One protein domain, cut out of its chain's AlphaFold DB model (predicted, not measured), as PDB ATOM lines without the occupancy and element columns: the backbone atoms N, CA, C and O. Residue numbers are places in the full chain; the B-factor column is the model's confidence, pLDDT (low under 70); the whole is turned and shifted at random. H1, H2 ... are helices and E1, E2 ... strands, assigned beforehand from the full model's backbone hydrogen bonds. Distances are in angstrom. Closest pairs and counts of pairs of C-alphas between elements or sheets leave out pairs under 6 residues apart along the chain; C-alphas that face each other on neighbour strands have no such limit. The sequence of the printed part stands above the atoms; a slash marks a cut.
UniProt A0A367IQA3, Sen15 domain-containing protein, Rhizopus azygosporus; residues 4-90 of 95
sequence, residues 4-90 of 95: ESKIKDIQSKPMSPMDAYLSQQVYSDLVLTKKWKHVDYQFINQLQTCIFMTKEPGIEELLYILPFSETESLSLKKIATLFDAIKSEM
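Overview. This is residues 4 to 90 of the 95 residues of the protein "Sen15 domain-containing protein" of Rhizopus azygosporus (UniProt A0A367IQA3). A small sheet is a meander, each strand the antiparallel neighbour of the one before, in order E1 E2 E3; H2 covers one face, making two layers. H1 folds back beside H2; H3 ends near the end of E1, and residues 70 to 80 stick out. The 87 printed residues include H1 H2 E1 E2 E3 H3, class mixed; compact, radius of gyration of the C-alphas 13.0 A, spans 33 by 30 by 25 A.

Arrangement. H1, residues 4 to 11, and H2, residues 17 to 33, form a helical hairpin; their closest C-alphas, Gln 11 and Ala 20, are 5.4 A apart. H2 runs along E2, residues 49 to 54, at a height over the sheet of 9.8 A. N 40 of E1, residues 39 to 44, is 2.9 A from O 53; N 65 of E3, residues 63 to 65, is 2.8 A from O 52. H3, residues 76 to 89, only grazes the sheet. In the three helices every O i to N i+4 pair is within hydrogen-bond range.

Along the chain. H1 begins at C-alpha 4 (123.690, 121.977, 113.751); H3 ends at C-alpha 89 (117.618, 140.596, 129.837). H2 is 22.8 A long.

Size, cuts and confidence. The printed part has no cut; no printed residue is under 70.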
ATOM      1  N   GLU A   4     122.679 121.256 114.535       93.62
ATOM      2  CA  GLU A   4     123.690 121.977 113.751       93.62
ATOM      3  C   GLU A   4     123.337 123.455 113.555       93.62
ATOM      4  O   GLU A   4     124.209 124.322 113.590       93.62
ATOM      5  N   SER A   5     122.050 123.759 113.370       94.06
ATOM      6  CA  SER A   5     121.587 125.138 113.240       94.06
ATOM      7  C   SER A   5     121.721 125.907 114.556       94.06
ATOM      8  O   SER A   5     122.064 127.085 114.511       94.06
ATOM      9  N   LYS A   6     121.495 125.264 115.711       94.12
ATOM     10  CA  LYS A   6     121.719 125.880 117.027       94.12
ATOM     11  C   LYS A   6     123.204 126.112 117.297       94.12
ATOM     12  O   LYS A   6     123.555 127.191 117.751       94.12
ATOM     13  N   ILE A   7     124.076 125.163 116.947       95.12
ATOM     14  CA  ILE A   7     125.536 125.336 117.042       95.12
ATOM     15  C   ILE A   7     126.001 126.547 116.231       95.12
ATOM     16  O   ILE A   7     126.707 127.402 116.762       95.12
ATOM     17  N   LYS A   8     125.574 126.653 114.967       95.50
ATOM     18  CA  LYS A   8     125.925 127.791 114.105       95.50
ATOM     19  C   LYS A   8     125.418 129.117 114.669       95.50
ATOM     20  O   LYS A   8     126.146 130.103 114.631       95.50
ATOM     21  N   ASP A   9     124.199 129.142 115.209       96.44
ATOM     22  CA  ASP A   9     123.648 130.358 115.811       96.44
ATOM     23  C   ASP A   9     124.408 130.760 117.091       96.44
ATOM     24  O   ASP A   9     124.751 131.934 117.231       96.44
ATOM     25  N   ILE A  10     124.786 129.810 117.962       95.75
ATOM     26  CA  ILE A  10     125.644 130.062 119.141       95.75
ATOM     27  C   ILE A  10     126.991 130.655 118.711       95.75
ATOM     28  O   ILE A  10     127.413 131.677 119.243       95.75
ATOM     29  N   GLN A  11     127.646 130.051 117.718       94.50
ATOM     30  CA  GLN A  11     128.946 130.511 117.213       94.50
ATOM     31  C   GLN A  11     128.887 131.892 116.542       94.50
ATOM     32  O   GLN A  11     129.913 132.553 116.424       94.50
ATOM     33  N   SER A  12     127.705 132.327 116.095       95.56
ATOM     34  CA  SER A  12     127.508 133.637 115.462       95.56
ATOM     35  C   SER A  12     127.288 134.787 116.451       95.56
ATOM     36  O   SER A  12     127.288 135.949 116.041       95.56
ATOM     37  N   LYS A  13     127.069 134.493 117.742       96.00
ATOM     38  CA  LYS A  13     126.846 135.528 118.760       96.00
ATOM     39  C   LYS A  13     128.130 136.327 119.014       96.00
ATOM     40  O   LYS A  13     129.222 135.782 118.849       96.00
ATOM     41  N   PRO A  14     128.025 137.599 119.447       95.25
ATOM     42  CA  PRO A  14     129.180 138.455 119.716       95.25
ATOM     43  C   PRO A  14     129.864 138.070 121.041       95.25
ATOM     44  O   PRO A  14     129.838 138.818 122.015       95.25
ATOM     45  N   MET A  15     130.448 136.874 121.070       94.50
ATOM     46  CA  MET A  15     131.206 136.292 122.176       94.50
ATOM     47  C   MET A  15     132.695 136.254 121.827       94.50
ATOM     48  O   MET A  15     133.066 136.261 120.649       94.50
ATOM     49  N   SER A  16     133.565 136.160 122.836       92.56
ATOM     50  CA  SER A  16     134.958 135.806 122.568       92.56
ATOM     51  C   SER A  16     135.030 134.391 121.960       92.56
ATOM     52  O   SER A  16     134.142 133.568 122.207       92.56
ATOM     53  N   PRO A  17     136.081 134.049 121.191       91.94
ATOM     54  CA  PRO A  17     136.230 132.699 120.643       91.94
ATOM     55  C   PRO A  17     136.183 131.596 121.712       91.94
ATOM     56  O   PRO A  17     135.667 130.510 121.455       91.94
ATOM     57  N   MET A  18     136.693 131.885 122.913       91.31
ATOM     58  CA  MET A  18     136.691 130.944 124.029       91.31
ATOM     59  C   MET A  18     135.281 130.744 124.596       91.31
ATOM     60  O   MET A  18     134.867 129.608 124.809       91.31
ATOM     61  N   ASP A  19     134.519 131.824 124.774       91.75
ATOM     62  CA  ASP A  19     133.148 131.761 125.304       91.75
ATOM     63  C   ASP A  19     132.179 131.120 124.304       91.75
ATOM     64  O   ASP A  19     131.299 130.343 124.683       91.75
ATOM     65  N   ALA A  20     132.382 131.380 123.007       94.44
ATOM     66  CA  ALA A  20     131.651 130.716 121.934       94.44
ATOM     67  C   ALA A  20     131.922 129.206 121.931       94.44
ATOM     68  O   ALA A  20     130.983 128.406 121.855       94.44
ATOM     69  N   TYR A  21     133.193 128.809 122.064       94.25
ATOM     70  CA  TYR A  21     133.581 127.405 122.170       94.25
ATOM     71  C   TYR A  21     132.979 126.746 123.414       94.25
ATOM     72  O   TYR A  21     132.372 125.680 123.311       94.25
ATOM     73  N   LEU A  22     133.082 127.391 124.576       94.88
ATOM     74  CA  LEU A  22     132.536 126.883 125.832       94.88
ATOM     75  C   LEU A  22     131.010 126.716 125.760       94.88
ATOM     76  O   LEU A  22     130.487 125.661 126.119       94.88
ATOM     77  N   SER A  23     130.295 127.706 125.222       96.50
ATOM     78  CA  SER A  23     128.843 127.632 125.011       96.50
ATOM     79  C   SER A  23     128.463 126.478 124.078       96.50
ATOM     80  O   SER A  23     127.509 125.745 124.343       96.50
ATOM     81  N   GLN A  24     129.231 126.263 123.007       95.88
ATOM     82  CA  GLN A  24     129.054 125.115 122.119       95.88
ATOM     83  C   GLN A  24     129.283 123.779 122.841       95.88
ATOM     84  O   GLN A  24     128.518 122.836 122.616       95.88
ATOM     85  N   GLN A  25     130.331 123.672 123.664       95.62
ATOM     86  CA  GLN A  25     130.644 122.447 124.405       95.62
ATOM     87  C   GLN A  25     129.514 122.102 125.373       95.62
ATOM     88  O   GLN A  25     129.021 120.977 125.350       95.62
ATOM     89  N   VAL A  26     129.028 123.089 126.132       95.88
ATOM     90  CA  VAL A  26     127.889 122.903 127.039       95.88
ATOM     91  C   VAL A  26     126.646 122.472 126.264       95.88
ATOM     92  O   VAL A  26     126.042 121.461 126.608       95.88
ATOM     93  N   TYR A  27     126.286 123.156 125.172       96.19
ATOM     94  CA  TYR A  27     125.131 122.753 124.360       96.19
ATOM     95  C   TYR A  27     125.252 121.314 123.832       96.19
ATOM     96  O   TYR A  27     124.294 120.539 123.887       96.19
ATOM     97  N   SER A  28     126.437 120.952 123.335       95.94
ATOM     98  CA  SER A  28     126.716 119.613 122.810       95.94
ATOM     99  C   SER A  28     126.604 118.552 123.900       95.94
ATOM    100  O   SER A  28     125.996 117.512 123.658       95.94
ATOM    101  N   ASP A  29     127.113 118.824 125.101       95.19
ATOM    102  CA  ASP A  29     127.008 117.909 126.238       95.19
ATOM    103  C   ASP A  29     125.549 117.676 126.654       95.19
ATOM    104  O   ASP A  29     125.103 116.530 126.760       95.19
ATOM    105  N   LEU A  30     124.767 118.752 126.798       93.44
ATOM    106  CA  LEU A  30     123.355 118.656 127.184       93.44
ATOM    107  C   LEU A  30     122.540 117.825 126.177       93.44
ATOM    108  O   LEU A  30     121.720 116.992 126.569       93.44
ATOM    109  N   VAL A  31     122.774 118.018 124.876       93.06
ATOM    110  CA  VAL A  31     121.995 117.348 123.821       93.06
ATOM    111  C   VAL A  31     122.505 115.940 123.515       93.06
ATOM    112  O   VAL A  31     121.698 115.023 123.375       93.06
ATOM    113  N   LEU A  32     123.818 115.744 123.379       93.69
ATOM    114  CA  LEU A  32     124.392 114.488 122.882       93.69
ATOM    115  C   LEU A  32     124.739 113.525 124.018       93.69
ATOM    116  O   LEU A  32     124.389 112.344 123.944       93.69
ATOM    117  N   THR A  33     125.391 114.021 125.071       92.88
ATOM    118  CA  THR A  33     125.822 113.198 126.209       92.88
ATOM    119  C   THR A  33     124.654 112.934 127.150       92.88
ATOM    120  O   THR A  33     124.300 111.781 127.396       92.88
ATOM    121  N   LYS A  34     124.009 114.003 127.640       90.25
ATOM    122  CA  LYS A  34     122.900 113.906 128.602       90.25
ATOM    123  C   LYS A  34     121.562 113.565 127.950       90.25
ATOM    124  O   LYS A  34     120.631 113.162 128.645       90.25
ATOM    125  N   LYS A  35     121.466 113.681 126.619       89.81
ATOM    126  CA  LYS A  35     120.268 113.353 125.823       89.81
ATOM    127  C   LYS A  35     119.024 114.128 126.262       89.81
ATOM    128  O   LYS A  35     117.905 113.607 126.224       89.81
ATOM    129  N   TRP A  36     119.204 115.377 126.686       89.75
ATOM    130  CA  TRP A  36     118.092 116.232 127.075       89.75
ATOM    131  C   TRP A  36     117.309 116.671 125.835       89.75
ATOM    132  O   TRP A  36     117.867 117.162 124.856       89.75
ATOM    133  N   LYS A  37     115.990 116.451 125.862       81.81
ATOM    134  CA  LYS A  37     115.125 116.608 124.678       81.81
ATOM    135  C   LYS A  37     114.866 118.068 124.306       81.81
ATOM    136  O   LYS A  37     114.661 118.370 123.133       81.81
ATOM    137  N   HIS A  38     114.863 118.961 125.292       85.19
ATOM    138  CA  HIS A  38     114.499 120.364 125.120       85.19
ATOM    139  C   HIS A  38     115.582 121.248 125.724       85.19
ATOM    140  O   HIS A  38     115.515 121.582 126.898       85.19
ATOM    141  N   VAL A  39     116.580 121.589 124.909       91.75
ATOM    142  CA  VAL A  39     117.650 122.522 125.278       91.75
ATOM    143  C   VAL A  39     117.537 123.745 124.378       91.75
ATOM    144  O   VAL A  39     117.953 123.714 123.214       91.75
ATOM    145  N   ASP A  40     116.923 124.801 124.893       92.31
ATOM    146  CA  ASP A  40     116.908 126.134 124.296       92.31
ATOM    147  C   ASP A  40     117.970 127.012 124.951       92.31
ATOM    148  O   ASP A  40     118.655 126.591 125.883       92.31
ATOM    149  N   TYR A  41     118.170 128.212 124.422       94.06
ATOM    150  CA  TYR A  41     119.122 129.145 124.999       94.06
ATOM    151  C   TYR A  41     118.759 130.586 124.675       94.06
ATOM    152  O   TYR A  41     118.043 130.864 123.712       94.06
ATOM    153  N   GLN A  42     119.290 131.493 125.483       93.25
ATOM    154  CA  GLN A  42     119.225 132.926 125.268       93.25
ATOM    155  C   GLN A  42     120.631 133.509 125.393       93.25
ATOM    156  O   GLN A  42     121.364 133.191 126.325       93.25
ATOM    157  N   PHE A  43     121.010 134.352 124.437       94.06
ATOM    158  CA  PHE A  43     122.242 135.125 124.532       94.06
ATOM    159  C   PHE A  43     122.021 136.331 125.448       94.06
ATOM    160  O   PHE A  43     121.060 137.073 125.244       94.06
ATOM    161  N   ILE A  44     122.905 136.513 126.428       92.12
ATOM    162  CA  ILE A  44     122.888 137.638 127.368       92.12
ATOM    163  C   ILE A  44     124.026 138.573 127.007       92.12
ATOM    164  O   ILE A  44     125.201 138.224 127.145       92.12
ATOM    165  N   ASN A  45     123.678 139.765 126.532       90.81
ATOM    166  CA  ASN A  45     124.630 140.701 125.961       90.81
ATOM    167  C   ASN A  45     125.590 141.259 127.018       90.81
ATOM    168  O   ASN A  45     126.786 141.358 126.758       90.81
ATOM    169  N   GLN A  46     125.099 141.561 128.225       89.12
ATOM    170  CA  GLN A  46     125.937 142.047 129.331       89.12
ATOM    171  C   GLN A  46     126.991 141.029 129.776       89.12
ATOM    172  O   GLN A  46     128.073 141.414 130.212       89.12
ATOM    173  N   LEU A  47     126.673 139.739 129.673       88.12
ATOM    174  CA  LEU A  47     127.559 138.647 130.075       88.12
ATOM    175  C   LEU A  47     128.361 138.067 128.908       88.12
ATOM    176  O   LEU A  47     129.241 137.246 129.140       88.12
ATOM    177  N   GLN A  48     128.033 138.459 127.672       91.06
ATOM    178  CA  GLN A  48     128.574 137.893 126.436       91.06
ATOM    179  C   GLN A  48     128.591 136.357 126.447       91.06
ATOM    180  O   GLN A  48     129.572 135.729 126.060       91.06
ATOM    181  N   THR A  49     127.495 135.742 126.900       92.19
ATOM    182  CA  THR A  49     127.377 134.281 127.008       92.19
ATOM    183  C   THR A  49     125.959 133.801 126.713       92.19
ATOM    184  O   THR A  49     124.994 134.567 126.788       92.19
ATOM    185  N   CYS A  50     125.824 132.522 126.373       94.62
ATOM    186  CA  CYS A  50     124.534 131.866 126.200       94.62
ATOM    187  C   CYS A  50     124.102 131.186 127.501       94.62
ATOM    188  O   CYS A  50     124.816 130.338 128.026       94.62
ATOM    189  N   ILE A  51     122.896 131.490 127.971       93.44
ATOM    190  CA  ILE A  51     122.243 130.761 129.061       93.44
ATOM    191  C   ILE A  51     121.322 129.715 128.462       93.44
ATOM    192  O   ILE A  51     120.450 130.038 127.657       93.44
ATOM    193  N   PHE A  52     121.506 128.464 128.869       94.25
ATOM    194  CA  PHE A  52     120.723 127.338 128.383       94.25
ATOM    195  C   PHE A  52     119.505 127.107 129.265       94.25
ATOM    196  O   PHE A  52     119.625 127.010 130.482       94.25
ATOM    197  N   MET A  53     118.342 126.992 128.636       91.81
ATOM    198  CA  MET A  53     117.059 126.728 129.274       91.81
ATOM    199  C   MET A  53     116.621 125.319 128.918       91.81
ATOM    200  O   MET A  53     116.518 124.967 127.740       91.81
ATOM    201  N   THR A  54     116.386 124.495 129.928       90.12
ATOM    202  CA  THR A  54     116.136 123.073 129.705       90.12
ATOM    203  C   THR A  54     115.337 122.454 130.833       90.12
ATOM    204  O   THR A  54     115.324 122.952 131.954       90.12
ATOM    205  N   LYS A  55     114.663 121.348 130.529       85.00
ATOM    206  CA  LYS A  55     114.005 120.502 131.524       85.00
ATOM    207  C   LYS A  55     114.724 119.168 131.585       85.00
ATOM    208  O   LYS A  55     114.773 118.441 130.588       85.00
ATOM    209  N   GLU A  56     115.290 118.861 132.743       79.06
ATOM    210  CA  GLU A  56     115.870 117.547 132.986       79.06
ATOM    211  C   GLU A  56     114.747 116.499 133.107       79.06
ATOM    212  O   GLU A  56     113.727 116.762 133.749       79.06
ATOM    213  N   PRO A  57     114.877 115.309 132.492       72.56
ATOM    214  CA  PRO A  57     113.876 114.260 132.642       72.56
ATOM    215  C   PRO A  57     113.664 113.881 134.114       72.56
ATOM    216  O   PRO A  57     114.591 113.432 134.780       72.56
ATOM    217  N   GLY A  58     112.431 114.022 134.602       78.75
ATOM    218  CA  GLY A  58     112.078 113.747 136.001       78.75
ATOM    219  C   GLY A  58     112.090 114.975 136.915       78.75
ATOM    220  O   GLY A  58     111.680 114.855 138.066       78.75
ATOM    221  N   ILE A  59     112.486 116.145 136.404       79.44
ATOM    222  CA  ILE A  59     112.386 117.434 137.095       79.44
ATOM    223  C   ILE A  59     111.316 118.278 136.392       79.44
ATOM    224  O   ILE A  59     111.366 118.490 135.181       79.44
ATOM    225  N   GLU A  60     110.315 118.744 137.143       77.50
ATOM    226  CA  GLU A  60     109.256 119.605 136.587       77.50
ATOM    227  C   GLU A  60     109.742 121.040 136.332       77.50
ATOM    228  O   GLU A  60     109.240 121.734 135.437       77.50
ATOM    229  N   GLU A  61     110.741 121.463 137.106       83.31
ATOM    230  CA  GLU A  61     111.321 122.798 137.084       83.31
ATOM    231  C   GLU A  61     112.154 123.055 135.822       83.31
ATOM    232  O   GLU A  61     112.800 122.172 135.252       83.31
ATOM    233  N   LEU A  62     112.125 124.309 135.375       84.69
ATOM    234  CA  LEU A  62     112.975 124.785 134.295       84.69
ATOM    235  C   LEU A  62     114.358 125.114 134.862       84.69
ATOM    236  O   LEU A  62     114.482 125.939 135.765       84.69
ATOM    237  N   LEU A  63     115.392 124.494 134.304       88.94
ATOM    238  CA  LEU A  63     116.780 124.732 134.671       88.94
ATOM    239  C   LEU A  63     117.400 125.784 133.754       88.94
ATOM    240  O   LEU A  63     117.212 125.751 132.534       88.94
ATOM    241  N   TYR A  64     118.197 126.662 134.360       89.19
ATOM    242  CA  TYR A  64     119.038 127.635 133.674       89.19
ATOM    243  C   TYR A  64     120.500 127.257 133.891       89.19
ATOM    244  O   TYR A  64     120.968 127.192 135.027       89.19
ATOM    245  N   ILE A  65     121.217 126.985 132.806       91.88
ATOM    246  CA  ILE A  65     122.615 126.558 132.842       91.88
ATOM    247  C   ILE A  65     123.480 127.645 132.220       91.88
ATOM    248  O   ILE A  65     123.309 128.003 131.055       91.88
ATOM    249  N   LEU A  66     124.422 128.141 133.016       91.38
ATOM    250  CA  LEU A  66     125.423 129.115 132.611       91.38
ATOM    251  C   LEU A  66     126.750 128.389 132.328       91.38
ATOM    252  O   LEU A  66     127.276 127.731 133.229       91.38
ATOM    253  N   PRO A  67     127.319 128.514 131.120       92.56
ATOM    254  CA  PRO A  67     128.678 128.072 130.847       92.56
ATOM    255  C   PRO A  67     129.678 128.879 131.674       92.56
ATOM    256  O   PRO A  67     129.610 130.106 131.715       92.56
ATOM    257  N   PHE A  68     130.613 128.190 132.320       89.06
ATOM    258  CA  PHE A  68     131.637 128.811 133.153       89.06
ATOM    259  C   PHE A  68     132.976 128.108 132.934       89.06
ATOM    260  O   PHE A  68     133.018 126.880 132.844       89.06
ATOM    261  N   SER A  69     134.058 128.874 132.805       86.06
ATOM    262  CA  SER A  69     135.392 128.303 132.600       86.06
ATOM    263  C   SER A  69     135.985 127.833 133.926       86.06
ATOM    264  O   SER A  69     135.897 128.531 134.934       86.06
ATOM    265  N   GLU A  70     136.674 126.692 133.923       83.38
ATOM    266  CA  GLU A  70     137.379 126.170 135.106       83.38
ATOM    267  C   GLU A  70     138.490 127.106 135.606       83.38
ATOM    268  O   GLU A  70     138.856 127.081 136.779       83.38
ATOM    269  N   THR A  71     139.037 127.942 134.720       84.12
ATOM    270  CA  THR A  71     140.092 128.908 135.055       84.12
ATOM    271  C   THR A  71     139.559 130.187 135.691       84.12
ATOM    272  O   THR A  71     140.338 130.993 136.205       84.12
ATOM    273  N   GLU A  72     138.246 130.407 135.657       81.81
ATOM    274  CA  GLU A  72     137.631 131.573 136.267       81.81
ATOM    275  C   GLU A  72     137.337 131.336 137.751       81.81
ATOM    276  O   GLU A  72     136.922 130.261 138.175       81.81
ATOM    277  N   SER A  73     137.501 132.380 138.565       84.12
ATOM    278  CA  SER A  73     137.075 132.336 139.963       84.12
ATOM    279  C   SER A  73     135.613 132.763 140.097       84.12
ATOM    280  O   SER A  73     135.200 133.829 139.625       84.12
ATOM    281  N   LEU A  74     134.817 131.934 140.771       84.31
ATOM    282  CA  LEU A  74     133.433 132.250 141.099       84.31
ATOM    283  C   LEU A  74     133.383 132.975 142.451       84.31
ATOM    284  O   LEU A  74     133.436 132.361 143.512       84.31
ATOM    285  N   SER A  75     133.308 134.304 142.411       86.94
ATOM    286  CA  SER A  75     133.113 135.127 143.609       86.94
ATOM    287  C   SER A  75     131.637 135.463 143.824       86.94
ATOM    288  O   SER A  75     130.873 135.552 142.863       86.94
ATOM    289  N   LEU A  76     131.240 135.746 145.070       86.94
ATOM    290  CA  LEU A  76     129.879 136.208 145.392       86.94
ATOM    291  C   LEU A  76     129.483 137.457 144.595       86.94
ATOM    292  O   LEU A  76     128.351 137.566 144.136       86.94
ATOM    293  N   LYS A  77     130.433 138.374 144.376       87.31
ATOM    294  CA  LYS A  77     130.218 139.562 143.547       87.31
ATOM    295  C   LYS A  77     129.906 139.183 142.097       87.31
ATOM    296  O   LYS A  77     128.977 139.737 141.524       87.31
ATOM    297  N   LYS A  78     130.643 138.221 141.526       83.94
ATOM    298  CA  LYS A  78     130.396 137.722 140.163       83.94
ATOM    299  C   LYS A  78     129.024 137.055 140.074       83.94
ATOM    300  O   LYS A  78     128.279 137.353 139.152       83.94
ATOM    301  N   ILE A  79     128.662 136.232 141.061       88.31
ATOM    302  CA  ILE A  79     127.332 135.609 141.150       88.31
ATOM    303  C   ILE A  79     126.230 136.676 141.165       88.31
ATOM    304  O   ILE A  79     125.295 136.582 140.378       88.31
ATOM    305  N   ALA A  80     126.351 137.712 141.997       88.75
ATOM    306  CA  ALA A  80     125.369 138.797 142.044       88.75
ATOM    307  C   ALA A  80     125.209 139.490 140.679       88.75
ATOM    308  O   ALA A  80     124.094 139.617 140.182       88.75
ATOM    309  N   THR A  81     126.322 139.837 140.025       87.25
ATOM    310  CA  THR A  81     126.307 140.439 138.682       87.25
ATOM    311  C   THR A  81     125.661 139.532 137.633       87.25
ATOM    312  O   THR A  81     124.934 140.026 136.774       87.25
ATOM    313  N   LEU A  82     125.881 138.214 137.706       88.38
ATOM    314  CA  LEU A  82     125.220 137.250 136.823       88.38
ATOM    315  C   LEU A  82     123.698 137.311 136.993       88.38
ATOM    316  O   LEU A  82     122.980 137.433 136.005       88.38
ATOM    317  N   PHE A  83     123.205 137.282 138.233       88.88
ATOM    318  CA  PHE A  83     121.768 137.367 138.503       88.88
ATOM    319  C   PHE A  83     121.151 138.693 138.048       88.88
ATOM    320  O   PHE A  83     120.047 138.684 137.505       88.88
ATOM    321  N   ASP A  84     121.844 139.815 138.240       89.19
ATOM    322  CA  ASP A  84     121.353 141.130 137.813       89.19
ATOM    323  C   ASP A  84     121.244 141.225 136.284       89.19
ATOM    324  O   ASP A  84     120.210 141.652 135.763       89.19
ATOM    325  N   ALA A  85     122.261 140.753 135.558       88.38
ATOM    326  CA  ALA A  85     122.239 140.715 134.096       88.38
ATOM    327  C   ALA A  85     121.116 139.810 133.568       88.38
ATOM    328  O   ALA A  85     120.381 140.182 132.652       88.38
ATOM    329  N   ILE A  86     120.929 138.648 134.199       87.00
ATOM    330  CA  ILE A  86     119.851 137.714 133.866       87.00
ATOM    331  C   ILE A  86     118.483 138.365 134.066       87.00
ATOM    332  O   ILE A  86     117.671 138.340 133.150       87.00
ATOM    333  N   LYS A  87     118.229 138.991 135.220       86.06
ATOM    334  CA  LYS A  87     116.958 139.687 135.489       86.06
ATOM    335  C   LYS A  87     116.692 140.832 134.511       86.06
ATOM    336  O   LYS A  87     115.539 141.123 134.217       86.06
ATOM    337  N   SER A  88     117.745 141.500 134.042       86.62
ATOM    338  CA  SER A  88     117.628 142.623 133.111       86.62
ATOM    339  C   SER A  88     117.277 142.196 131.685       86.62
ATOM    340  O   SER A  88     116.663 142.982 130.967       86.62
ATOM    341  N   GLU A  89     117.723 141.019 131.243       85.06
ATOM    342  CA  GLU A  89     117.618 140.596 129.837       85.06
ATOM    343  C   GLU A  89     116.687 139.397 129.629       85.06
ATOM    344  O   GLU A  89     116.191 139.181 128.523       85.06
ATOM    345  N   MET A  90     116.422 138.617 130.674       81.12
ATOM    346  CA  MET A  90     115.521 137.472 130.636       81.12
ATOM    347  C   MET A  90     114.259 137.771 131.443       81.12
ATOM    348  O   MET A  90     114.322 138.152 132.611       81.12
TER     349      MET A  90